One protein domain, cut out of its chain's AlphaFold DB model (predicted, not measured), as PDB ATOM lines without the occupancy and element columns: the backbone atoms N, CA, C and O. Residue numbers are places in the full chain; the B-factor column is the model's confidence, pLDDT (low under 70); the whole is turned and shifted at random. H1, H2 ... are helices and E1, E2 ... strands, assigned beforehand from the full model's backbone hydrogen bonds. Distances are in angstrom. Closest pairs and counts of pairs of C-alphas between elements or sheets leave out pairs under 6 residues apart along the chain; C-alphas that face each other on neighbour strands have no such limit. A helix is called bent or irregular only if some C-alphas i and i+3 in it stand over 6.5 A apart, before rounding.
ATOM      1  N   LEU A  22       9.494  12.384   1.495       87.56
ATOM      2  CA  LEU A  22      10.464  11.385   1.076       87.56
ATOM      3  C   LEU A  22      10.255  11.074  -0.403       87.56
ATOM      4  O   LEU A  22       9.172  10.637  -0.772       87.56
ATOM      5  N   TRP A  23      11.301  11.256  -1.204       87.62
ATOM      6  CA  TRP A  23      11.274  11.068  -2.653       87.62
ATOM      7  C   TRP A  23      12.395  10.126  -3.089       87.62
ATOM      8  O   TRP A  23      13.473  10.127  -2.483       87.62
ATOM      9  N   ARG A  24      12.156   9.342  -4.144       91.00
ATOM     10  CA  ARG A  24      13.167   8.500  -4.800       91.00
ATOM     11  C   ARG A  24      13.842   9.243  -5.954       91.00
ATOM     12  O   ARG A  24      13.190   9.722  -6.885       91.00
ATOM     13  N   TRP A  25      15.164   9.300  -5.911       90.50
ATOM     14  CA  TRP A  25      15.997  10.032  -6.857       90.50
ATOM     15  C   TRP A  25      16.931   9.085  -7.582       90.50
ATOM     16  O   TRP A  25      17.466   8.176  -6.962       90.50
ATOM     17  N   ARG A  26      17.168   9.350  -8.861       92.38
ATOM     18  CA  ARG A  26      18.228   8.769  -9.672       92.38
ATOM     19  C   ARG A  26      19.426   9.708  -9.724       92.38
ATOM     20  O   ARG A  26      19.265  10.907  -9.976       92.38
ATOM     21  N   THR A  27      20.607   9.165  -9.484       92.44
ATOM     22  CA  THR A  27      21.896   9.850  -9.583       92.44
ATOM     23  C   THR A  27      22.321  10.007 -11.041       92.44
ATOM     24  O   THR A  27      22.132   9.109 -11.856       92.44
ATOM     25  N   GLY A  28      22.895  11.159 -11.381       89.12
ATOM     26  CA  GLY A  28      23.583  11.379 -12.657       89.12
ATOM     27  C   GLY A  28      25.102  11.365 -12.497       89.12
ATOM     28  O   GLY A  28      25.599  11.224 -11.374       89.12
ATOM     29  N   LYS A  29      25.822  11.578 -13.607       90.88
ATOM     30  CA  LYS A  29      27.284  11.712 -13.604       90.88
ATOM     31  C   LYS A  29      27.759  12.734 -12.550       90.88
ATOM     32  O   LYS A  29      27.312  13.889 -12.580       90.88
ATOM     33  N   PRO A  30      28.619  12.330 -11.598       90.06
ATOM     34  CA  PRO A  30      29.154  13.230 -10.587       90.06
ATOM     35  C   PRO A  30      30.110  14.252 -11.201       90.06
ATOM     36  O   PRO A  30      30.648  14.050 -12.281       90.06
ATOM     37  N   THR A  31      30.312  15.357 -10.487       88.69
ATOM     38  CA  THR A  31      31.346  16.350 -10.809       88.69
ATOM     39  C   THR A  31      32.167  16.662  -9.570       88.69
ATOM     40  O   THR A  31      31.612  16.776  -8.468       88.69
ATOM     41  N   VAL A  32      33.470  16.809  -9.737       86.44
ATOM     42  CA  VAL A  32      34.446  17.073  -8.686       86.44
ATOM     43  C   VAL A  32      35.057  18.444  -8.937       86.44
ATOM     44  O   VAL A  32      35.477  18.791 -10.033       86.44
ATOM     45  N   LEU A  33      35.049  19.283  -7.906       81.75
ATOM     46  CA  LEU A  33      35.509  20.666  -7.993       81.75
ATOM     47  C   LEU A  33      36.325  21.010  -6.758       81.75
ATOM     48  O   LEU A  33      35.981  20.587  -5.656       81.75
ATOM     49  N   ARG A  34      37.336  21.868  -6.891       73.81
ATOM     50  CA  ARG A  34      37.998  22.436  -5.712       73.81
ATOM     51  C   ARG A  34      37.041  23.278  -4.879       73.81
ATOM     52  O   ARG A  34      36.245  24.066  -5.394       73.81
ATOM     53  N   SER A  35      37.135  23.128  -3.565       69.88
ATOM     54  CA  SER A  35      36.280  23.820  -2.613       69.88
ATOM     55  C   SER A  35      37.032  24.173  -1.342       69.88
ATOM     56  O   SER A  35      37.369  23.316  -0.529       69.88
ATOM     57  N   GLN A  36      37.183  25.478  -1.115       64.81
ATOM     58  CA  GLN A  36      37.749  26.027   0.120       64.81
ATOM     59  C   GLN A  36      36.912  25.672   1.361       64.81
ATOM     60  O   GLN A  36      37.430  25.657   2.469       64.81
ATOM     61  N   ILE A  37      35.619  25.363   1.189       67.75
ATOM     62  CA  ILE A  37      34.724  24.956   2.289       67.75
ATOM     63  C   ILE A  37      35.116  23.580   2.842       67.75
ATOM     64  O   ILE A  37      34.910  23.315   4.025       67.75
ATOM     65  N   TYR A  38      35.663  22.711   1.991       62.38
ATOM     66  CA  TYR A  38      36.035  21.340   2.338       62.38
ATOM     67  C   TYR A  38      37.550  21.128   2.413       62.38
ATOM     68  O   TYR A  38      37.985  19.987   2.518       62.38
ATOM     69  N   ASP A  39      38.325  22.219   2.364       62.75
ATOM     70  CA  ASP A  39      39.794  22.237   2.431       62.75
ATOM     71  C   ASP A  39      40.492  21.363   1.370       62.75
ATOM     72  O   ASP A  39      41.665  21.033   1.500       62.75
ATOM     73  N   ASN A  40      39.754  20.967   0.322       70.12
ATOM     74  CA  ASN A  40      40.260  20.225  -0.827       70.12
ATOM     75  C   ASN A  40      39.223  20.194  -1.973       70.12
ATOM     76  O   ASN A  40      38.934  21.234  -2.569       70.12
ATOM     77  N   TYR A  41      38.596  19.045  -2.243       76.38
ATOM     78  CA  TYR A  41      37.586  18.881  -3.284       76.38
ATOM     79  C   TYR A  41      36.159  18.764  -2.712       76.38
ATOM     80  O   TYR A  41      35.914  18.391  -1.563       76.38
ATOM     81  N   GLN A  42      35.181  19.077  -3.547       82.62
ATOM     82  CA  GLN A  42      33.753  18.880  -3.350       82.62
ATOM     83  C   GLN A  42      33.241  18.011  -4.491       82.62
ATOM     84  O   GLN A  42      33.402  18.386  -5.650       82.62
ATOM     85  N   VAL A  43      32.535  16.928  -4.165       84.38
ATOM     86  CA  VAL A  43      31.725  16.207  -5.153       84.38
ATOM     87  C   VAL A  43      30.319  16.770  -5.174       84.38
ATOM     88  O   VAL A  43      29.725  17.076  -4.130       84.38
ATOM     89  N   ARG A  44      29.758  16.839  -6.372       87.38
ATOM     90  CA  ARG A  44      28.355  17.114  -6.636       87.38
ATOM     91  C   ARG A  44      27.755  15.955  -7.417       87.38
ATOM     92  O   ARG A  44      28.210  15.652  -8.513       87.38
ATOM     93  N   PHE A  45      26.704  15.359  -6.872       87.75
ATOM     94  CA  PHE A  45      25.895  14.345  -7.537       87.75
ATOM     95  C   PHE A  45      24.596  14.996  -8.010       87.75
ATOM     96  O   PHE A  45      23.780  15.406  -7.170       87.75
ATOM     97  N   PRO A  46      24.381  15.125  -9.326       86.44
ATOM     98  CA  PRO A  46      23.079  15.484  -9.862       86.44
ATOM     99  C   PRO A  46      22.048  14.434  -9.449       86.44
ATOM    100  O   PRO A  46      22.307  13.237  -9.520       86.44
ATOM    101  N   LEU A  47      20.877  14.888  -9.020       84.94
ATOM    102  CA  LEU A  47      19.763  14.037  -8.629       84.94
ATOM    103  C   LEU A  47      18.538  14.410  -9.456       84.94
ATOM    104  O   LEU A  47      18.168  15.581  -9.557       84.94
ATOM    105  N   THR A  48      17.883  13.409 -10.021       85.69
ATOM    106  CA  THR A  48      16.645  13.566 -10.791       85.69
ATOM    107  C   THR A  48      15.569  12.668 -10.209       85.69
ATOM    108  O   THR A  48      15.880  11.591  -9.717       85.69
ATOM    109  N   LEU A  49      14.309  13.094 -10.203       83.69
ATOM    110  CA  LEU A  49      13.239  12.192  -9.766       83.69
ATOM    111  C   LEU A  49      13.144  10.989 -10.711       83.69
ATOM    112  O   LEU A  49      13.311  11.136 -11.922       83.69
ATOM    113  N   THR A  50      12.857   9.811 -10.159       87.75
ATOM    114  CA  THR A  50      12.498   8.637 -10.975       87.75
ATOM    115  C   THR A  50      11.170   8.873 -11.703       87.75
ATOM    116  O   THR A  50      10.394   9.736 -11.296       87.75
ATOM    117  N   GLU A  51      10.872   8.123 -12.770       86.06
ATOM    118  CA  GLU A  51       9.612   8.310 -13.519       86.06
ATOM    119  C   GLU A  51       8.369   8.132 -12.634       86.06
ATOM    120  O   GLU A  51       7.488   8.986 -12.649       86.06
ATOM    121  N   ALA A  52       8.354   7.110 -11.773       87.00
ATOM    122  CA  ALA A  52       7.262   6.889 -10.822       87.00
ATOM    123  C   ALA A  52       7.063   8.083  -9.867       87.00
ATOM    124  O   ALA A  52       5.943   8.467  -9.542       87.00
ATOM    125  N   GLU A  53       8.155   8.717  -9.437       86.50
ATOM    126  CA  GLU A  53       8.089   9.899  -8.576       86.50
ATOM    127  C   GLU A  53       7.681  11.163  -9.334       86.50
ATOM    128  O   GLU A  53       7.020  12.028  -8.766       86.50
ATOM    129  N   LYS A  54       8.029  11.279 -10.620       81.75
ATOM    130  CA  LYS A  54       7.521  12.358 -11.477       81.75
ATOM    131  C   LYS A  54       6.009  12.247 -11.660       81.75
ATOM    132  O   LYS A  54       5.342  13.275 -11.686       81.75
ATOM    133  N   GLU A  55       5.478  11.033 -11.787       84.38
ATOM    134  CA  GLU A  55       4.032  10.787 -11.854       84.38
ATOM    135  C   GLU A  55       3.348  11.162 -10.539       84.38
ATOM    136  O   GLU A  55       2.457  12.010 -10.552       84.38
ATOM    137  N   ARG A  56       3.840  10.656  -9.397       85.38
ATOM    138  CA  ARG A  56       3.321  11.037  -8.071       85.38
ATOM    139  C   ARG A  56       3.347  12.550  -7.857       85.38
ATOM    140  O   ARG A  56       2.410  13.132  -7.325       85.38
ATOM    141  N   LEU A  57       4.414  13.209  -8.292       79.00
ATOM    142  CA  LEU A  57       4.542  14.653  -8.171       79.00
ATOM    143  C   LEU A  57       3.493  15.414  -8.988       79.00
ATOM    144  O   LEU A  57       2.970  16.412  -8.503       79.00
ATOM    145  N   LYS A  58       3.157  14.944 -10.194       78.44
ATOM    146  CA  LYS A  58       2.055  15.524 -10.976       78.44
ATOM    147  C   LYS A  58       0.713  15.345 -10.269       78.44
ATOM    148  O   LYS A  58      -0.099  16.263 -10.286       78.44
ATOM    149  N   GLU A  59       0.491  14.207  -9.617       83.12
ATOM    150  CA  GLU A  59      -0.729  13.965  -8.835       83.12
ATOM    151  C   GLU A  59      -0.821  14.878  -7.602       83.12
ATOM    152  O   GLU A  59      -1.885  15.425  -7.316       83.12
ATOM    153  N   GLU A  60       0.287  15.071  -6.880       81.56
ATOM    154  CA  GLU A  60       0.314  15.867  -5.646       81.56
ATOM    155  C   GLU A  60       0.345  17.383  -5.895       81.56
ATOM    156  O   GLU A  60      -0.276  18.143  -5.149       81.56
ATOM    157  N   ALA A  61       1.083  17.838  -6.909       74.19
ATOM    158  CA  ALA A  61       1.356  19.257  -7.149       74.19
ATOM    159  C   ALA A  61       0.642  19.833  -8.386       74.19
ATOM    160  O   ALA A  61       0.617  21.055  -8.553       74.19
ATOM    161  N   GLY A  62       0.032  18.981  -9.212       71.38
ATOM    162  CA  GLY A  62      -0.640  19.355 -10.454       71.38
ATOM    163  C   GLY A  62       0.298  19.464 -11.659       71.38
ATOM    164  O   GLY A  62       1.520  19.325 -11.556       71.38
ATOM    165  N   ASP A  63      -0.300  19.713 -12.824       67.69
ATOM    166  CA  ASP A  63       0.440  19.912 -14.067       67.69
ATOM    167  C   ASP A  63       1.182  21.260 -14.088       67.69
ATOM    168  O   ASP A  63       0.671  22.266 -13.573       67.69
ATOM    169  N   PRO A  64       2.370  21.320 -14.724       61.47
ATOM    170  CA  PRO A  64       3.014  22.590 -15.016       61.47
ATOM    171  C   PRO A  64       2.119  23.467 -15.904       61.47
ATOM    172  O   PRO A  64       1.335  22.948 -16.702       61.47
ATOM    173  N   PRO A  65       2.250  24.804 -15.818       61.94
ATOM    174  CA  PRO A  65       1.571  25.713 -16.735       61.94
ATOM    175  C   PRO A  65       1.832  25.355 -18.204       61.94
ATOM    176  O   PRO A  65       2.916  24.897 -18.570       61.94
ATOM    177  N   GLU A  66       0.839  25.594 -19.061       54.09
ATOM    178  CA  GLU A  66       0.921  25.277 -20.488       54.09
ATOM    179  C   GLU A  66       2.135  25.960 -21.150       54.09
ATOM    180  O   GLU A  66       2.377  27.152 -20.963       54.09
ATOM    181  N   GLY A  67       2.920  25.188 -21.909       54.72
ATOM    182  CA  GLY A  67       4.152  25.657 -22.560       54.72
ATOM    183  C   GLY A  67       5.419  25.578 -21.700       54.72
ATOM    184  O   GLY A  67       6.494  25.909 -22.197       54.72
ATOM    185  N   VAL A  68       5.324  25.109 -20.451       51.22
ATOM    186  CA  VAL A  68       6.466  24.978 -19.539       51.22
ATOM    187  C   VAL A  68       6.947  23.530 -19.454       51.22
ATOM    188  O   VAL A  68       6.227  22.638 -19.010       51.22
ATOM    189  N   ASN A  69       8.207  23.294 -19.830       48.78
ATOM    190  CA  ASN A  69       8.860  22.003 -19.626       48.78
ATOM    191  C   ASN A  69       9.446  21.931 -18.219       48.78
ATOM    192  O   ASN A  69      10.472  22.542 -17.920       48.78
ATOM    193  N   GLN A  70       8.823  21.134 -17.358       52.19
ATOM    194  CA  GLN A  70       9.288  20.987 -15.991       52.19
ATOM    195  C   GLN A  70      10.311  19.856 -15.858       52.19
ATOM    196  O   GLN A  70      10.007  18.684 -16.077       52.19
ATOM    197  N   SER A  71      11.543  20.201 -15.479       50.53
ATOM    198  CA  SER A  71      12.586  19.220 -15.166       50.53
ATOM    199  C   SER A  71      12.873  19.232 -13.675       50.53
ATOM    200  O   SER A  71      13.315  20.245 -13.162       50.53
ATOM    201  N   TRP A  72      12.634  18.120 -12.981       62.34
ATOM    202  CA  TRP A  72      12.816  18.006 -11.531       62.34
ATOM    203  C   TRP A  72      14.237  17.558 -11.197       62.34
ATOM    204  O   TRP A  72      14.549  16.364 -11.228       62.34
ATOM    205  N   ARG A  73      15.113  18.528 -10.933       63.34
ATOM    206  CA  ARG A  73      16.536  18.311 -10.658       63.34
ATOM    207  C   ARG A  73      16.906  18.918  -9.312       63.34
ATOM    208  O   ARG A  73      16.549  20.054  -9.015       63.34
ATOM    209  N   THR A  74      17.638  18.164  -8.512       67.69
ATOM    210  CA  THR A  74      18.324  18.661  -7.319       67.69
ATOM    211  C   THR A  74      19.768  18.170  -7.335       67.69
ATOM    212  O   THR A  74      20.215  17.545  -8.298       67.69
ATOM    213  N   MET A  75      20.536  18.502  -6.307       70.31
ATOM    214  CA  MET A  75      21.943  18.144  -6.227       70.31
ATOM    215  C   MET A  75      22.295  17.749  -4.802       70.31
ATOM    216  O   MET A  75      21.958  18.457  -3.851       70.31
ATOM    217  N   TYR A  76      23.010  16.638  -4.660       74.12
ATOM    218  CA  TYR A  76      23.675  16.284  -3.415       74.12
ATOM    219  C   TYR A  76      25.133  16.729  -3.479       74.12
ATOM    220  O   TYR A  76      25.810  16.528  -4.483       74.12
ATOM    221  N   SER A  77      25.621  17.369  -2.421       74.25
ATOM    222  CA  SER A  77      27.006  17.827  -2.322       74.25
ATOM    223  C   SER A  77      27.662  17.248  -1.084       74.25
ATOM    224  O   SER A  77      27.116  17.368   0.015       74.25
ATOM    225  N   ALA A  78      28.857  16.697  -1.251       67.06
ATOM    226  CA  ALA A  78      29.682  16.211  -0.156       67.06
ATOM    227  C   ALA A  78      31.126  16.682  -0.340       67.06
ATOM    228  O   ALA A  78      31.623  16.778  -1.459       67.06
ATOM    229  N   GLY A  79      31.796  16.990   0.769       58.47
ATOM    230  CA  GLY A  79      33.234  17.218   0.755       58.47
ATOM    231  C   GLY A  79      33.991  15.918   0.529       58.47
ATOM    232  O   GLY A  79      33.667  14.896   1.148       58.47
ATOM    233  N   LEU A  80      35.021  15.985  -0.306       62.91
ATOM    234  CA  LEU A  80      36.083  14.991  -0.357       62.91
ATOM    235  C   LEU A  80      37.102  15.377   0.705       62.91
ATOM    236  O   LEU A  80      37.998  16.182   0.468       62.91
ATOM    237  N   SER A  81      36.981  14.795   1.895       53.56
ATOM    238  CA  SER A  81      38.182  14.664   2.711       53.56
ATOM    239  C   SER A  81      39.013  13.576   2.037       53.56
ATOM    240  O   SER A  81      38.540  12.439   1.973       53.56
ATOM    241  N   LEU A  82      40.202  13.890   1.523       40.41
ATOM    242  CA  LEU A  82      41.159  12.865   1.099       40.41
ATOM    243  C   LEU A  82      41.575  12.039   2.330       40.41
ATOM    244  O   LEU A  82      42.526  12.339   3.038       40.41
ATOM    245  N   GLY A  83      40.759  11.032   2.609       39.34
ATOM    246  CA  GLY A  83      41.046   9.813   3.356       39.34
ATOM    247  C   GLY A  83      40.545   8.601   2.561       39.34
ATOM    248  O   GLY A  83      40.311   7.549   3.140       39.34
ATOM    249  N   TYR A  84      40.332   8.788   1.251       46.25
ATOM    250  CA  TYR A  84      40.101   7.730   0.264       46.25
ATOM    251  C   TYR A  84      41.419   7.067  -0.167       46.25
ATOM    252  O   TYR A  84      41.395   5.991  -0.737       46.25
ATOM    253  N   VAL A  85      42.557   7.674   0.198       41.84
ATOM    254  CA  VAL A  85      43.907   7.114   0.109       41.84
ATOM    255  C   VAL A  85      44.522   7.212   1.507       41.84
ATOM    256  O   VAL A  85      44.567   8.290   2.112       41.84
ATOM    257  N   GLN A  86      44.936   6.078   2.074       41.25
ATOM    258  CA  GLN A  86      45.586   6.040   3.383       41.25
ATOM    259  C   GLN A  86      46.897   6.836   3.349       41.25
ATOM    260  O   GLN A  86      47.881   6.396   2.768       41.25
ATOM    261  N   ARG A  87      46.969   7.961   4.070       42.50
ATOM    262  CA  ARG A  87      48.261   8.464   4.584       42.50
ATOM    263  C   ARG A  87      48.365   8.463   6.114       42.50
ATOM    264  O   ARG A  87      49.470   8.584   6.631       42.50
ATOM    265  N   SER A  88      47.268   8.271   6.861       45.72
ATOM    266  CA  SER A  88      47.314   8.262   8.341       45.72
ATOM    267  C   SER A  88      46.173   7.529   9.075       45.72
ATOM    268  O   SER A  88      46.035   7.686  10.285       45.72
ATOM    269  N   GLY A  89      45.382   6.688   8.396       41.16
ATOM    270  CA  GLY A  89      44.490   5.724   9.067       41.16
ATOM    271  C   GLY A  89      43.169   6.251   9.656       41.16
ATOM    272  O   GLY A  89      42.572   5.552  10.470       41.16
ATOM    273  N   GLU A  90      42.664   7.424   9.254       41.84
ATOM    274  CA  GLU A  90      41.348   7.919   9.705       41.84
ATOM    275  C   GLU A  90      40.410   8.307   8.545       41.84
ATOM    276  O   GLU A  90      40.714   9.195   7.747       41.84
ATOM    277  N   TYR A  91      39.217   7.696   8.506       44.19
ATOM    278  CA  TYR A  91      38.106   8.065   7.617       44.19
ATOM    279  C   TYR A  91      37.497   9.402   8.042       44.19
ATOM    280  O   TYR A  91      36.907   9.488   9.119       44.19
ATOM    281  N   LYS A  92      37.586  10.445   7.205       46.47
ATOM    282  CA  LYS A  92      37.075  11.785   7.568       46.47
ATOM    283  C   LYS A  92      35.818  12.271   6.833       46.47
ATOM    284  O   LYS A  92      35.228  13.245   7.293       46.47
ATOM    285  N   SER A  93      35.302  11.578   5.808       54.31
ATOM    286  CA  SER A  93      34.018  11.946   5.168       54.31
ATOM    287  C   SER A  93      32.983  10.835   5.301       54.31
ATOM    288  O   SER A  93      32.734  10.054   4.385       54.31
ATOM    289  N   THR A  94      32.326  10.795   6.463       64.00
ATOM    290  CA  THR A  94      31.167   9.919   6.692       64.00
ATOM    291  C   THR A  94      30.062  10.176   5.668       64.00
ATOM    292  O   THR A  94      29.457   9.230   5.186       64.00
ATOM    293  N   LYS A  95      29.865  11.427   5.229       78.38
ATOM    294  CA  LYS A  95      28.775  11.810   4.315       78.38
ATOM    295  C   LYS A  95      28.875  11.204   2.916       78.38
ATOM    296  O   LYS A  95      27.862  10.735   2.406       78.38
ATOM    297  N   LEU A  96      30.053  11.225   2.288       82.69
ATOM    298  CA  LEU A  96      30.209  10.642   0.952       82.69
ATOM    299  C   LEU A  96      30.100   9.112   1.024       82.69
ATOM    300  O   LEU A  96      29.349   8.530   0.251       82.69
ATOM    301  N   VAL A  97      30.732   8.465   2.009       85.38
ATOM    302  CA  VAL A  97      30.581   7.011   2.215       85.38
ATOM    303  C   VAL A  97      29.126   6.629   2.505       85.38
ATOM    304  O   VAL A  97      28.634   5.643   1.963       85.38
ATOM    305  N   ASP A  98      28.414   7.410   3.319       86.12
ATOM    306  CA  ASP A  98      26.991   7.204   3.602       86.12
ATOM    307  C   ASP A  98      26.140   7.326   2.332       86.12
ATOM    308  O   ASP A  98      25.229   6.523   2.130       86.12
ATOM    309  N   PHE A  99      26.459   8.286   1.461       89.44
ATOM    310  CA  PHE A  99      25.791   8.464   0.176       89.44
ATOM    311  C   PHE A  99      26.038   7.294  -0.774       89.44
ATOM    312  O   PHE A  99      25.076   6.688  -1.237       89.44
ATOM    313  N   LEU A 100      27.297   6.907  -0.992       91.38
ATOM    314  CA  LEU A 100      27.628   5.750  -1.827       91.38
ATOM    315  C   LEU A 100      26.968   4.476  -1.276       91.38
ATOM    316  O   LEU A 100      26.359   3.712  -2.021       91.38
ATOM    317  N   ALA A 101      27.004   4.270   0.045       90.12
ATOM    318  CA  ALA A 101      26.377   3.122   0.699       90.12
ATOM    319  C   ALA A 101      24.857   3.083   0.508       90.12
ATOM    320  O   ALA A 101      24.287   1.992   0.431       90.12
ATOM    321  N   ALA A 102      24.210   4.246   0.449       92.31
ATOM    322  CA  ALA A 102      22.796   4.355   0.139       92.31
ATOM    323  C   ALA A 102      22.519   4.062  -1.342       92.31
ATOM    324  O   ALA A 102      21.603   3.285  -1.623       92.31
ATOM    325  N   CYS A 103      23.331   4.594  -2.266       94.00
ATOM    326  CA  CYS A 103      23.232   4.296  -3.698       94.00
ATOM    327  C   CYS A 103      23.355   2.795  -3.945       94.00
ATOM    328  O   CYS A 103      22.508   2.206  -4.597       94.00
ATOM    329  N   PHE A 104      24.332   2.111  -3.354       94.62
ATOM    330  CA  PHE A 104      24.473   0.669  -3.570       94.62
ATOM    331  C   PHE A 104      23.377  -0.181  -2.900       94.62
ATOM    332  O   PHE A 104      23.350  -1.402  -3.059       94.62
ATOM    333  N   GLY A 105      22.428   0.442  -2.201       91.25
ATOM    334  CA  GLY A 105      21.283  -0.228  -1.609       91.25
ATOM    335  C   GLY A 105      21.591  -0.866  -0.257       91.25
ATOM    336  O   GLY A 105      22.732  -1.175   0.099       91.25
ATOM    337  N   SER A 106      20.522  -1.072   0.512       90.31
ATOM    338  CA  SER A 106      20.584  -1.499   1.918       90.31
ATOM    339  C   SER A 106      21.352  -2.803   2.144       90.31
ATOM    340  O   SER A 106      22.013  -2.963   3.169       90.31
ATOM    341  N   THR A 107      21.301  -3.733   1.189       90.38
ATOM    342  CA  THR A 107      21.953  -5.046   1.324       90.38
ATOM    343  C   THR A 107      23.462  -4.997   1.087       90.38
ATOM    344  O   THR A 107      24.190  -5.846   1.600       90.38
ATOM    345  N   ASN A 108      23.948  -3.982   0.369       90.81
ATOM    346  CA  ASN A 108      25.352  -3.854  -0.017       90.81
ATOM    347  C   ASN A 108      26.121  -2.842   0.843       90.81
ATOM    348  O   ASN A 108      27.354  -2.850   0.839       90.81
ATOM    349  N   SER A 109      25.427  -2.011   1.633       88.81
ATOM    350  CA  SER A 109      26.039  -0.947   2.439       88.81
ATOM    351  C   SER A 109      27.160  -1.449   3.356       88.81
ATOM    352  O   SER A 109      28.198  -0.800   3.464       88.81
ATOM    353  N   LYS A 110      26.992  -2.612   4.008       88.38
ATOM    354  CA  LYS A 110      28.034  -3.187   4.880       88.38
ATOM    355  C   LYS A 110      29.274  -3.600   4.085       88.38
ATOM    356  O   LYS A 110      30.386  -3.352   4.537       88.38
ATOM    357  N   LYS A 111      29.079  -4.211   2.911       90.62
ATOM    358  CA  LYS A 111      30.172  -4.661   2.044       90.62
ATOM    359  C   LYS A 111      30.981  -3.470   1.536       90.62
ATOM    360  O   LYS A 111      32.195  -3.477   1.689       90.62
ATOM    361  N   LEU A 112      30.309  -2.441   1.016       90.12
ATOM    362  CA  LEU A 112      30.967  -1.215   0.560       90.12
ATOM    363  C   LEU A 112      31.782  -0.569   1.687       90.12
ATOM    364  O   LEU A 112      32.948  -0.254   1.496       90.12
ATOM    365  N   ARG A 113      31.181  -0.395   2.870       87.44
ATOM    366  CA  ARG A 113      31.865   0.227   4.014       87.44
ATOM    367  C   ARG A 113      33.078  -0.571   4.472       87.44
ATOM    368  O   ARG A 113      34.069   0.041   4.833       87.44
ATOM    369  N   SER A 114      32.992  -1.903   4.467       86.75
ATOM    370  CA  SER A 114      34.137  -2.765   4.781       86.75
ATOM    371  C   SER A 114      35.237  -2.629   3.741       86.75
ATOM    372  O   SER A 114      36.390  -2.539   4.103       86.75
ATOM    373  N   TRP A 115      34.888  -2.575   2.461       86.31
ATOM    374  CA  TRP A 115      35.878  -2.464   1.398       86.31
ATOM    375  C   TRP A 115      36.587  -1.101   1.399       86.31
ATOM    376  O   TRP A 115      37.811  -1.047   1.365       86.31
ATOM    377  N   ILE A 116      35.841  -0.005   1.567       84.38
ATOM    378  CA  ILE A 116      36.417   1.326   1.823       84.38
ATOM    379  C   ILE A 116      37.265   1.293   3.113       84.38
ATOM    380  O   ILE A 116      38.362   1.845   3.142       84.38
ATOM    381  N   ALA A 117      36.773   0.576   4.138       80.88
ATOM    382  CA  ALA A 117      37.443   0.083   5.356       80.88
ATOM    383  C   ALA A 117      38.903  -0.390   5.195       80.88
ATOM    384  O   ALA A 117      39.780  -0.166   6.030       80.88
ATOM    385  N   ASP A 118      39.121  -1.084   4.086       81.56
ATOM    386  CA  ASP A 118      40.340  -1.825   3.787       81.56
ATOM    387  C   ASP A 118      41.221  -1.087   2.762       81.56
ATOM    388  O   ASP A 118      42.193  -1.648   2.264       81.56
ATOM    389  N   GLY A 119      40.904   0.180   2.461       76.31
ATOM    390  CA  GLY A 119      41.635   1.012   1.500       76.31
ATOM    391  C   GLY A 119      41.024   1.059   0.100       76.31
ATOM    392  O   GLY A 119      41.668   1.570  -0.806       76.31
ATOM    393  N   GLY A 120      39.801   0.553  -0.088       79.94
ATOM    394  CA  GLY A 120      39.074   0.665  -1.352       79.94
ATOM    395  C   GLY A 120      38.744   2.111  -1.735       79.94
ATOM    396  O   GLY A 120      38.371   2.923  -0.881       79.94
ATOM    397  N   GLY A 121      38.837   2.417  -3.023       81.44
ATOM    398  CA  GLY A 121      38.756   3.765  -3.575       81.44
ATOM    399  C   GLY A 121      39.439   3.818  -4.944       81.44
ATOM    400  O   GLY A 121      39.981   2.798  -5.356       81.44
ATOM    401  N   PRO A 122      39.432   4.976  -5.623       78.38
ATOM    402  CA  PRO A 122      40.152   5.131  -6.884       78.38
ATOM    403  C   PRO A 122      41.655   4.904  -6.679       78.38
ATOM    404  O   PRO A 122      42.227   5.438  -5.721       78.38
ATOM    405  N   ASP A 123      42.293   4.159  -7.584       76.06
ATOM    406  CA  ASP A 123      43.750   4.003  -7.614       76.06
ATOM    407  C   ASP A 123      44.405   5.270  -8.184       76.06
ATOM    408  O   ASP A 123      44.455   5.495  -9.392       76.06
ATOM    409  N   LEU A 124      44.861   6.146  -7.291       78.06
ATOM    410  CA  LEU A 124      45.490   7.411  -7.659       78.06
ATOM    411  C   LEU A 124      47.011   7.267  -7.618       78.06
ATOM    412  O   LEU A 124      47.605   7.136  -6.546       78.06
ATOM    413  N   SER A 125      47.648   7.353  -8.785       76.44
ATOM    414  CA  SER A 125      49.109   7.431  -8.884       76.44
ATOM    415  C   SER A 125      49.640   8.738  -8.274       76.44
ATOM    416  O   SER A 125      49.057   9.807  -8.452       76.44
ATOM    417  N   ASP A 126      50.791   8.670  -7.595       75.44
ATOM    418  CA  ASP A 126      51.463   9.844  -7.010       75.44
ATOM    419  C   ASP A 126      51.955  10.852  -8.080       75.44
ATOM    420  O   ASP A 126      52.257  11.999  -7.743       75.44
ATOM    421  N   ASP A 127      52.025  10.447  -9.356       83.06
ATOM    422  CA  ASP A 127      52.532  11.263 -10.475       83.06
ATOM    423  C   ASP A 127      51.430  12.008 -11.258       83.06
ATOM    424  O   ASP A 127      51.714  12.646 -12.279       83.06
ATOM    425  N   LEU A 128      50.170  11.931 -10.820       80.00
ATOM    426  CA  LEU A 128      49.060  12.598 -11.504       80.00
ATOM    427  C   LEU A 128      49.130  14.122 -11.345       80.00
ATOM    428  O   LEU A 128      49.408  14.664 -10.273       80.00
ATOM    429  N   THR A 129      48.823  14.835 -12.429       85.50
ATOM    430  CA  THR A 129      48.457  16.251 -12.321       85.50
ATOM    431  C   THR A 129      47.117  16.396 -11.603       85.50
ATOM    432  O   THR A 129      46.316  15.469 -11.558       85.50
ATOM    433  N   GLU A 130      46.851  17.589 -11.077       78.88
ATOM    434  CA  GLU A 130      45.583  17.901 -10.408       78.88
ATOM    435  C   GLU A 130      44.356  17.593 -11.284       78.88
ATOM    436  O   GLU A 130      43.393  17.002 -10.807       78.88
ATOM    437  N   ASP A 131      44.399  17.951 -12.570       83.31
ATOM    438  CA  ASP A 131      43.281  17.713 -13.489       83.31
ATOM    439  C   ASP A 131      43.056  16.211 -13.734       83.31
ATOM    440  O   ASP A 131      41.914  15.764 -13.815       83.31
ATOM    441  N   GLN A 132      44.136  15.426 -13.789       85.62
ATOM    442  CA  GLN A 132      44.057  13.971 -13.931       85.62
ATOM    443  C   GLN A 132      43.546  13.305 -12.650       85.62
ATOM    444  O   GLN A 132      42.725  12.403 -12.722       85.62
ATOM    445  N   GLU A 133      43.977  13.770 -11.474       82.44
ATOM    446  CA  GLU A 133      43.447  13.290 -10.190       82.44
ATOM    447  C   GLU A 133      41.926  13.505 -10.114       82.44
ATOM    448  O   GLU A 133      41.183  12.624  -9.684       82.44
ATOM    449  N   VAL A 134      41.447  14.670 -10.562       83.75
ATOM    450  CA  VAL A 134      40.014  14.984 -10.618       83.75
ATOM    451  C   VAL A 134      39.268  14.040 -11.563       83.75
ATOM    452  O   VAL A 134      38.213  13.537 -11.176       83.75
ATOM    453  N   GLU A 135      39.802  13.790 -12.759       86.88
ATOM    454  CA  GLU A 135      39.201  12.893 -13.756       86.88
ATOM    455  C   GLU A 135      39.082  11.456 -13.227       86.88
ATOM    456  O   GLU A 135      37.991  10.889 -13.248       86.88
ATOM    457  N   GLU A 136      40.146  10.914 -12.629       85.12
ATOM    458  CA  GLU A 136      40.147   9.566 -12.034       85.12
ATOM    459  C   GLU A 136      39.127   9.440 -10.886       85.12
ATOM    460  O   GLU A 136      38.397   8.451 -10.772       85.12
ATOM    461  N   ILE A 137      39.011  10.469 -10.036       84.81
ATOM    462  CA  ILE A 137      38.004  10.484  -8.965       84.81
ATOM    463  C   ILE A 137      36.586  10.562  -9.552       84.81
ATOM    464  O   ILE A 137      35.681   9.893  -9.044       84.81
ATOM    465  N   GLU A 138      36.351  11.386 -10.576       88.00
ATOM    466  CA  GLU A 138      35.045  11.482 -11.245       88.00
ATOM    467  C   GLU A 138      34.634  10.156 -11.881       88.00
ATOM    468  O   GLU A 138      33.485   9.734 -11.711       88.00
ATOM    469  N   ASP A 139      35.563   9.492 -12.561       88.31
ATOM    470  CA  ASP A 139      35.328   8.220 -13.230       88.31
ATOM    471  C   ASP A 139      35.050   7.107 -12.221       88.31
ATOM    472  O   ASP A 139      34.047   6.401 -12.355       88.31
ATOM    473  N   TRP A 140      35.805   7.023 -11.126       88.56
ATOM    474  CA  TRP A 140      35.489   6.084 -10.045       88.56
ATOM    475  C   TRP A 140      34.114   6.355  -9.418       88.56
ATOM    476  O   TRP A 140      33.315   5.441  -9.190       88.56
ATOM    477  N   LEU A 141      33.776   7.623  -9.174       90.19
ATOM    478  CA  LEU A 141      32.462   7.994  -8.646       90.19
ATOM    479  C   LEU A 141      31.332   7.753  -9.659       90.19
ATOM    480  O   LEU A 141      30.175   7.627  -9.249       90.19
ATOM    481  N   SER A 142      31.621   7.673 -10.958       91.62
ATOM    482  CA  SER A 142      30.617   7.424 -11.999       91.62
ATOM    483  C   SER A 142      29.955   6.047 -11.871       91.62
ATOM    484  O   SER A 142      28.837   5.856 -12.349       91.62
ATOM    485  N   TRP A 143      30.539   5.120 -11.104       92.69
ATOM    486  CA  TRP A 143      29.913   3.838 -10.766       92.69
ATOM    487  C   TRP A 143      28.553   3.972 -10.080       92.69
ATOM    488  O   TRP A 143      27.721   3.060 -10.180       92.69
ATOM    489  N   VAL A 144      28.291   5.098  -9.408       91.94
ATOM    490  CA  VAL A 144      26.965   5.373  -8.850       91.94
ATOM    491  C   VAL A 144      26.009   6.045  -9.823       91.94
ATOM    492  O   VAL A 144      24.882   6.289  -9.423       91.94
ATOM    493  N   GLU A 145      26.378   6.343 -11.066       93.50
ATOM    494  CA  GLU A 145      25.450   6.876 -12.070       93.50
ATOM    495  C   GLU A 145      24.280   5.907 -12.309       93.50
ATOM    496  O   GLU A 145      24.433   4.685 -12.222       93.50
ATOM    497  N   ASP A 146      23.088   6.448 -12.554       93.25
ATOM    498  CA  ASP A 146      21.826   5.717 -12.736       93.25
ATOM    499  C   ASP A 146      21.375   4.847 -11.553       93.25
ATOM    500  O   ASP A 146      20.351   4.164 -11.635       93.25
ATOM    501  N   LEU A 147      22.099   4.876 -10.432       95.19
ATOM    502  CA  LEU A 147      21.626   4.309  -9.180       95.19
ATOM    503  C   LEU A 147      20.591   5.229  -8.535       95.19
ATOM    504  O   LEU A 147      20.373   6.374  -8.924       95.19
ATOM    505  N   GLU A 148      19.889   4.693  -7.553       94.12
ATOM    506  CA  GLU A 148      18.769   5.349  -6.921       94.12
ATOM    507  C   GLU A 148      18.956   5.436  -5.409       94.12
ATOM    508  O   GLU A 148      19.482   4.543  -4.744       94.12
ATOM    509  N   VAL A 149      18.504   6.551  -4.852       93.31
ATOM    510  CA  VAL A 149      18.521   6.828  -3.419       93.31
ATOM    511  C   VAL A 149      17.217   7.470  -3.015       93.31
ATOM    512  O   VAL A 149      16.624   8.260  -3.750       93.31
ATOM    513  N   TYR A 150      16.779   7.174  -1.804       91.25
ATOM    514  CA  TYR A 150      15.733   7.957  -1.180       91.25
ATOM    515  C   TYR A 150      16.340   9.182  -0.513       91.25
ATOM    516  O   TYR A 150      17.450   9.131   0.010       91.25
ATOM    517  N   GLY A 151      15.602  10.281  -0.477       88.56
ATOM    518  CA  GLY A 151      15.976  11.412   0.355       88.56
ATOM    519  C   GLY A 151      14.825  12.353   0.605       88.56
ATOM    520  O   GLY A 151      13.825  12.359  -0.117       88.56
ATOM    521  N   THR A 152      14.957  13.122   1.680       83.94
ATOM    522  CA  THR A 152      13.902  14.044   2.089       83.94
ATOM    523  C   THR A 152      14.117  15.422   1.488       83.94
ATOM    524  O   THR A 152      15.238  15.929   1.476       83.94
ATOM    525  N   VAL A 153      13.039  16.035   1.011       77.75
ATOM    526  CA  VAL A 153      13.020  17.438   0.594       77.75
ATOM    527  C   VAL A 153      12.423  18.268   1.719       77.75
ATOM    528  O   VAL A 153      11.361  17.936   2.245       77.75
ATOM    529  N   ARG A 154      13.117  19.347   2.084       71.81
ATOM    530  CA  ARG A 154      12.615  20.390   2.987       71.81
ATOM    531  C   ARG A 154      12.908  21.763   2.419       71.81
ATOM    532  O   ARG A 154      13.933  21.939   1.760       71.81
ATOM    533  N   HIS A 155      12.065  22.734   2.726       70.69
ATOM    534  CA  HIS A 155      12.253  24.111   2.287       70.69
ATOM    535  C   HIS A 155      12.737  24.973   3.459       70.69
ATOM    536  O   HIS A 155      12.091  25.048   4.499       70.69
ATOM    537  N   GLU A 156      13.899  25.619   3.323       63.41
ATOM    538  CA  GLU A 156      14.450  26.521   4.346       63.41
ATOM    539  C   GLU A 156      14.554  27.946   3.799       63.41
ATOM    540  O   GLU A 156      15.161  28.180   2.753       63.41
ATOM    541  N   ALA A 157      13.987  28.914   4.520       66.19
ATOM    542  CA  ALA A 157      14.144  30.325   4.189       66.19
ATOM    543  C   ALA A 157      15.612  30.765   4.329       66.19
ATOM    544  O   ALA A 157      16.294  30.419   5.299       66.19
ATOM    545  N   ASP A 158      16.103  31.557   3.377       60.69
ATOM    546  CA  ASP A 158      17.452  32.106   3.442       60.69
ATOM    547  C   ASP A 158      17.553  33.144   4.566       60.69
ATOM    548  O   ASP A 158      16.835  34.145   4.601       60.69
ATOM    549  N   LYS A 159      18.490  32.917   5.489       71.62
ATOM    550  CA  LYS A 159      18.737  33.804   6.634       71.62
ATOM    551  C   LYS A 159      19.385  35.134   6.236       71.62
ATOM    552  O   LYS A 159      19.339  36.081   7.014       71.62
ATOM    553  N   LYS A 160      20.021  35.199   5.066       69.75
ATOM    554  CA  LYS A 160      20.738  36.365   4.528       69.75
ATOM    555  C   LYS A 160      19.925  37.124   3.482       69.75
ATOM    556  O   LYS A 160      20.215  38.294   3.247       69.75
ATOM    557  N   GLN A 161      18.919  36.496   2.872       60.03
ATOM    558  CA  GLN A 161      18.099  37.122   1.838       60.03
ATOM    559  C   GLN A 161      16.603  36.876   2.064       60.03
ATOM    560  O   GLN A 161      16.065  35.814   1.760       60.03
ATOM    561  N   ALA A 162      15.904  37.902   2.556       54.34
ATOM    562  CA  ALA A 162      14.461  37.842   2.763       54.34
ATOM    563  C   ALA A 162      13.716  37.510   1.453       54.34
ATOM    564  O   ALA A 162      13.965  38.117   0.411       54.34
ATOM    565  N   GLY A 163      12.790  36.549   1.521       53.44
ATOM    566  CA  GLY A 163      11.979  36.103   0.382       53.44
ATOM    567  C   GLY A 163      12.591  34.976  -0.456       53.44
ATOM    568  O   GLY A 163      11.905  34.442  -1.322       53.44
ATOM    569  N   VAL A 164      13.834  34.568  -0.185       55.06
ATOM    570  CA  VAL A 164      14.453  33.385  -0.803       55.06
ATOM    571  C   VAL A 164      14.163  32.153   0.048       55.06
ATOM    572  O   VAL A 164      14.301  32.189   1.268       55.06
ATOM    573  N   THR A 165      13.758  31.058  -0.592       55.38
ATOM    574  CA  THR A 165      13.565  29.750   0.051       55.38
ATOM    575  C   THR A 165      14.332  28.693  -0.729       55.38
ATOM    576  O   THR A 165      14.188  28.593  -1.946       55.38
ATOM    577  N   TRP A 166      15.153  27.918  -0.028       58.44
ATOM    578  CA  TRP A 166      15.983  26.859  -0.584       58.44
ATOM    579  C   TRP A 166      15.333  25.499  -0.375       58.44
ATOM    580  O   TRP A 166      15.079  25.113   0.765       58.44
ATOM    581  N   SER A 167      15.155  24.733  -1.449       64.31
ATOM    582  CA  SER A 167      14.858  23.304  -1.346       64.31
ATOM    583  C   SER A 167      16.141  22.547  -1.020       64.31
ATOM    584  O   SER A 167      17.101  22.566  -1.792       64.31
ATOM    585  N   ARG A 168      16.173  21.886   0.133       66.44
ATOM    586  CA  ARG A 168      17.301  21.074   0.580       66.44
ATOM    587  C   ARG A 168      16.966  19.600   0.510       66.44
ATOM    588  O   ARG A 168      16.014  19.143   1.138       66.44
ATOM    589  N   PHE A 169      17.822  18.866  -0.191       73.25
ATOM    590  CA  PHE A 169      17.902  17.421  -0.076       73.25
ATOM    591  C   PHE A 169      18.612  17.067   1.235       73.25
ATOM    592  O   PHE A 169      19.725  17.528   1.500       73.25
ATOM    593  N   SER A 170      17.964  16.261   2.067       73.81
ATOM    594  CA  SER A 170      18.505  15.792   3.340       73.81
ATOM    595  C   SER A 170      18.498  14.275   3.396       73.81
ATOM    596  O   SER A 170      17.433  13.659   3.324       73.81
ATOM    597  N   GLY A 171      19.698  13.730   3.615       69.19
ATOM    598  CA  GLY A 171      19.955  12.326   3.916       69.19
ATOM    599  C   GLY A 171      19.701  11.390   2.734       69.19
ATOM    600  O   GLY A 171      18.569  11.309   2.270       69.19
ATOM    601  N   PRO A 172      20.709  10.637   2.275       86.75
ATOM    602  CA  PRO A 172      20.459   9.515   1.392       86.75
ATOM    603  C   PRO A 172      20.048   8.298   2.235       86.75
ATOM    604  O   PRO A 172      20.774   7.851   3.124       86.75
ATOM    605  N   LEU A 173      18.853   7.780   1.981       89.75
ATOM    606  CA  LEU A 173      18.367   6.517   2.521       89.75
ATOM    607  C   LEU A 173      18.527   5.430   1.447       89.75
ATOM    608  O   LEU A 173      18.201   5.678   0.280       89.75
ATOM    609  N   PRO A 174      19.021   4.232   1.806       91.00
ATOM    610  CA  PRO A 174      19.216   3.179   0.830       91.00
ATOM    611  C   PRO A 174      17.889   2.693   0.255       91.00
ATOM    612  O   PRO A 174      16.921   2.459   0.980       91.00
ATOM    613  N   VAL A 175      17.865   2.405  -1.043       89.56
ATOM    614  CA  VAL A 175      16.750   1.644  -1.613       89.56
ATOM    615  C   VAL A 175      16.653   0.284  -0.904       89.56
ATOM    616  O   VAL A 175      17.664  -0.355  -0.574       89.56
ATOM    617  N   GLY A 176      15.422  -0.141  -0.613       86.50
ATOM    618  CA  GLY A 176      15.124  -1.349   0.158       86.50
ATOM    619  C   GLY A 176      15.163  -1.180   1.680       86.50
ATOM    620  O   GLY A 176      14.844  -2.136   2.381       86.50
ATOM    621  N   SER A 177      15.516  -0.001   2.214       85.56
ATOM    622  CA  SER A 177      15.490   0.239   3.668       85.56
ATOM    623  C   SER A 177      14.119   0.658   4.206       85.56
ATOM    624  O   SER A 177      13.931   0.703   5.420       85.56
ATOM    625  N   ILE A 178      13.173   1.008   3.330       85.69
ATOM    626  CA  ILE A 178      11.815   1.402   3.718       85.69
ATOM    627  C   ILE A 178      10.990   0.132   3.987       85.69
ATOM    628  O   ILE A 178      10.919  -0.741   3.113       85.69
ATOM    629  N   PRO A 179      10.353  -0.000   5.169       77.00
ATOM    630  CA  PRO A 179       9.511  -1.150   5.484       77.00
ATOM    631  C   PRO A 179       8.439  -1.391   4.414       77.00
ATOM    632  O   PRO A 179       7.731  -0.471   4.016       77.00
ATOM    633  N   GLY A 180       8.320  -2.637   3.950       76.69
ATOM    634  CA  GLY A 180       7.337  -3.021   2.932       76.69
ATOM    635  C   GLY A 180       7.743  -2.737   1.481       76.69
ATOM    636  O   GLY A 180       6.981  -3.084   0.586       76.69
ATOM    637  N   GLN A 181       8.935  -2.180   1.226       76.44
ATOM    638  CA  GLN A 181       9.441  -1.914  -0.130       76.44
ATOM    639  C   GLN A 181      10.817  -2.555  -0.412       76.44
ATOM    640  O   GLN A 181      11.766  -1.853  -0.779       76.44
ATOM    641  N   PRO A 182      10.982  -3.883  -0.246       76.62
ATOM    642  CA  PRO A 182      12.194  -4.553  -0.697       76.62
ATOM    643  C   PRO A 182      12.255  -4.546  -2.231       76.62
ATOM    644  O   PRO A 182      11.464  -5.209  -2.895       76.62
ATOM    645  N   ASP A 183      13.225  -3.833  -2.793       86.56
ATOM    646  CA  ASP A 183      13.429  -3.740  -4.241       86.56
ATOM    647  C   ASP A 183      14.572  -4.671  -4.672       86.56
ATOM    648  O   ASP A 183      15.741  -4.282  -4.730       86.56
ATOM    649  N   LYS A 184      14.248  -5.957  -4.858       89.38
ATOM    650  CA  LYS A 184      15.241  -7.011  -5.138       89.38
ATOM    651  C   LYS A 184      15.964  -6.800  -6.466       89.38
ATOM    652  O   LYS A 184      17.152  -7.102  -6.549       89.38
ATOM    653  N   GLU A 185      15.253  -6.302  -7.472       89.25
ATOM    654  CA  GLU A 185      15.815  -6.010  -8.792       89.25
ATOM    655  C   GLU A 185      16.871  -4.916  -8.673       89.25
ATOM    656  O   GLU A 185      18.015  -5.111  -9.092       89.25
ATOM    657  N   TYR A 186      16.538  -3.835  -7.965       92.25
ATOM    658  CA  TYR A 186      17.493  -2.783  -7.661       92.25
ATOM    659  C   TYR A 186      18.699  -3.293  -6.861       92.25
ATOM    660  O   TYR A 186      19.840  -2.994  -7.211       92.25
ATOM    661  N   GLN A 187      18.486  -4.095  -5.807       91.31
ATOM    662  CA  GLN A 187      19.609  -4.653  -5.036       91.31
ATOM    663  C   GLN A 187      20.540  -5.507  -5.910       91.31
ATOM    664  O   GLN A 187      21.754  -5.490  -5.699       91.31
ATOM    665  N   GLY A 188      19.990  -6.251  -6.875       91.50
ATOM    666  CA  GLY A 188      20.752  -7.049  -7.833       91.50
ATOM    667  C   GLY A 188      21.599  -6.190  -8.770       91.50
ATOM    668  O   GLY A 188      22.800  -6.436  -8.894       91.50
ATOM    669  N   LEU A 189      21.002  -5.149  -9.360       93.94
ATOM    670  CA  LEU A 189      21.704  -4.162 -10.188       93.94
ATOM    671  C   LEU A 189      22.847  -3.498  -9.409       93.94
ATOM    672  O   LEU A 189      23.996  -3.499  -9.851       93.94
ATOM    673  N   ALA A 190      22.535  -2.977  -8.224       93.50
ATOM    674  CA  ALA A 190      23.491  -2.282  -7.376       93.50
ATOM    675  C   ALA A 190      24.631  -3.204  -6.919       93.50
ATOM    676  O   ALA A 190      25.790  -2.792  -6.895       93.50
ATOM    677  N   LYS A 191      24.333  -4.474  -6.624       94.00
ATOM    678  CA  LYS A 191      25.354  -5.484  -6.323       94.00
ATOM    679  C   LYS A 191      26.284  -5.715  -7.515       94.00
ATOM    680  O   LYS A 191      27.489  -5.809  -7.303       94.00
ATOM    681  N   GLY A 192      25.741  -5.811  -8.730       93.56
ATOM    682  CA  GLY A 192      26.528  -5.985  -9.954       93.56
ATOM    683  C   GLY A 192      27.492  -4.822 -10.185       93.56
ATOM    684  O   GLY A 192      28.687  -5.053 -10.349       93.56
ATOM    685  N   LYS A 193      27.001  -3.578 -10.087       94.56
ATOM    686  CA  LYS A 193      27.848  -2.377 -10.186       94.56
ATOM    687  C   LYS A 193      28.915  -2.323  -9.092       94.56
ATOM    688  O   LYS A 193      30.075  -2.087  -9.393       94.56
ATOM    689  N   LEU A 194      28.557  -2.624  -7.841       93.50
ATOM    690  CA  LEU A 194      29.527  -2.684  -6.744       93.50
ATOM    691  C   LEU A 194      30.607  -3.745  -6.992       93.50
ATOM    692  O   LEU A 194      31.767  -3.526  -6.679       93.50
ATOM    693  N   GLN A 195      30.236  -4.916  -7.514       92.50
ATOM    694  CA  GLN A 195      31.206  -5.964  -7.831       92.50
ATOM    695  C   GLN A 195      32.164  -5.552  -8.947       92.50
ATOM    696  O   GLN A 195      33.334  -5.896  -8.845       92.50
ATOM    697  N   ALA A 196      31.683  -4.841  -9.967       90.94
ATOM    698  CA  ALA A 196      32.521  -4.336 -11.048       90.94
ATOM    699  C   ALA A 196      33.477  -3.240 -10.556       90.94
ATOM    700  O   ALA A 196      34.680  -3.387 -10.739       90.94
ATOM    701  N   MET A 197      32.965  -2.249  -9.815       89.44
ATOM    702  CA  MET A 197      33.777  -1.199  -9.184       89.44
ATOM    703  C   MET A 197      34.900  -1.795  -8.324       89.44
ATOM    704  O   MET A 197      36.062  -1.469  -8.489       89.44
ATOM    705  N   MET A 198      34.569  -2.757  -7.456       88.56
ATOM    706  CA  MET A 198      35.566  -3.425  -6.612       88.56
ATOM    707  C   MET A 198      36.538  -4.326  -7.387       88.56
ATOM    708  O   MET A 198      37.536  -4.740  -6.812       88.56
ATOM    709  N   ALA A 199      36.211  -4.743  -8.613       83.75
ATOM    710  CA  ALA A 199      37.059  -5.622  -9.417       83.75
ATOM    711  C   ALA A 199      38.068  -4.839 -10.265       83.75
ATOM    712  O   ALA A 199      39.155  -5.356 -10.506       83.75
ATOM    713  N   GLU A 200      37.728  -3.617 -10.684       65.69
ATOM    714  CA  GLU A 200      38.680  -2.685 -11.303       65.69
ATOM    715  C   GLU A 200      39.836  -2.380 -10.350       65.69
ATOM    716  O   GLU A 200      40.993  -2.491 -10.744       65.69
ATOM    717  N   ASP A 201      39.530  -2.203  -9.062       57.16
ATOM    718  CA  ASP A 201      40.533  -2.021  -8.006       57.16
ATOM    719  C   ASP A 201      41.317  -3.314  -7.661       57.16
ATOM    720  O   ASP A 201      42.206  -3.301  -6.811       57.16
TER     721      ASP A 201
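This is residues 22 to 201 of the 234 residues of an uncharacterized protein of Actinobacteria bacterium (UniProt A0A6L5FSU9). A strongly twisted sheet of six antiparallel strands curls round one short helix, H2, with its edge strands E4 and E6 coming back close to each other. H4 packs slantwise over strands E2 and E3, H3 folds back from H2, and H5 packs on the last residues of H4, away from the sheet. At another end of the sheet H1 sits beside E1, and residues 58 to 69, the last four of H1 among them, stick out. The printed part has 180 residues, with five named helices and six named strands in the order E1 E2 E3 H1 E4 H2 H3 H4 E5 E6 H5; its class is mixed, helices and strands. It is compact, with a radius of gyration of the C-alphas of 17.7 A and spans of 54 by 43 by 27 A.

Begin with the sheet: find C-alpha 22 at (10.464, 11.385, 1.076), where E1 starts, and follow it over residues 22 to 27. E2 is residues 31 to 35, and E3, residues 40 to 49, runs 29.6 A. E4 covers residues 73 to 80 over 22.3 A. Look then at E5, residues 148 to 157 and 27.7 A long, and E6, residues 165 to 174 and 27.2 A long. Among the helices, H1 is residues 51 to 61, H2 residues 94 to 103, and H3 residues 109 to 117. H4, residues 130 to 144, starts at C-alpha 130 at (45.583, 17.901, -10.408) and runs 22.5 A. It is neither bent nor irregular, but only just: C-alphas 141 and 144 are 6.1 A apart. H5, the longest helix, holds residues 184 to 200 over 24.6 A and ends at C-alpha 200 at (38.680, -2.685, -11.303).

Start at E3, which has three antiparallel neighbours: E1 beside residues 46 to 49 and E2 beside residues 40 to 44 on one side, E4 beside residues 41 to 48 on the other side. Look for N 26 and O 48 at 2.7 A between E1 and E3, N 42 and O 33 at 2.7 A in the hairpin of E2 and E3, and N 45 and O 76 at 2.8 A between E3 and E4. On the other side of E1 lies E5, antiparallel, with N 25 and O 149 at 2.8 A. E5 and E6 form a hairpin, with N 168 and O 154 at 2.8 A. The closest C-alphas of E4 and E6 are those of Tyr 76 and Phe 169, 6.8 A apart. The sheet curls round H2, whose closest C-alphas to E6 are Ala 102 and Pro 174, 3.8 A apart. H2 and H3 touch as a helical hairpin, closest at the C-alphas of Ala 101 and Ser 109, 4.4 A, at a steep tilt of 44 degrees, opposite ways. H4 is on the sheet at a height of 9.2 A, over E2 and E3, slantwise at 37 degrees to E2 on the local plane. With residues 140 to 144 alone it touches H5, closest at the C-alphas of Trp 143 and Met 197, 6.5 A, at a shallow tilt of 31 degrees, opposite ways. H1 is on the sheet, its closest C-alphas to E1 being Glu 53 and Arg 24, 6.5 A, and it is apart from H2, H3, H4 and H5. In H1, H2, H3 and H5 every O i to N i+4 pair is within hydrogen-bond range; in H4, 9 of 11 are.

The two C-alphas farthest apart are those of Glu 66 and Ser 88, 57.2 A. The printed part has no cut. The links H1 to E4, E4 to H2 and H3 to H4 are long. Mean pLDDT of the printed part is 77.5, and 49 residues are under 70, among them residues 63 to 74, 78 to 94 and 160 to 168.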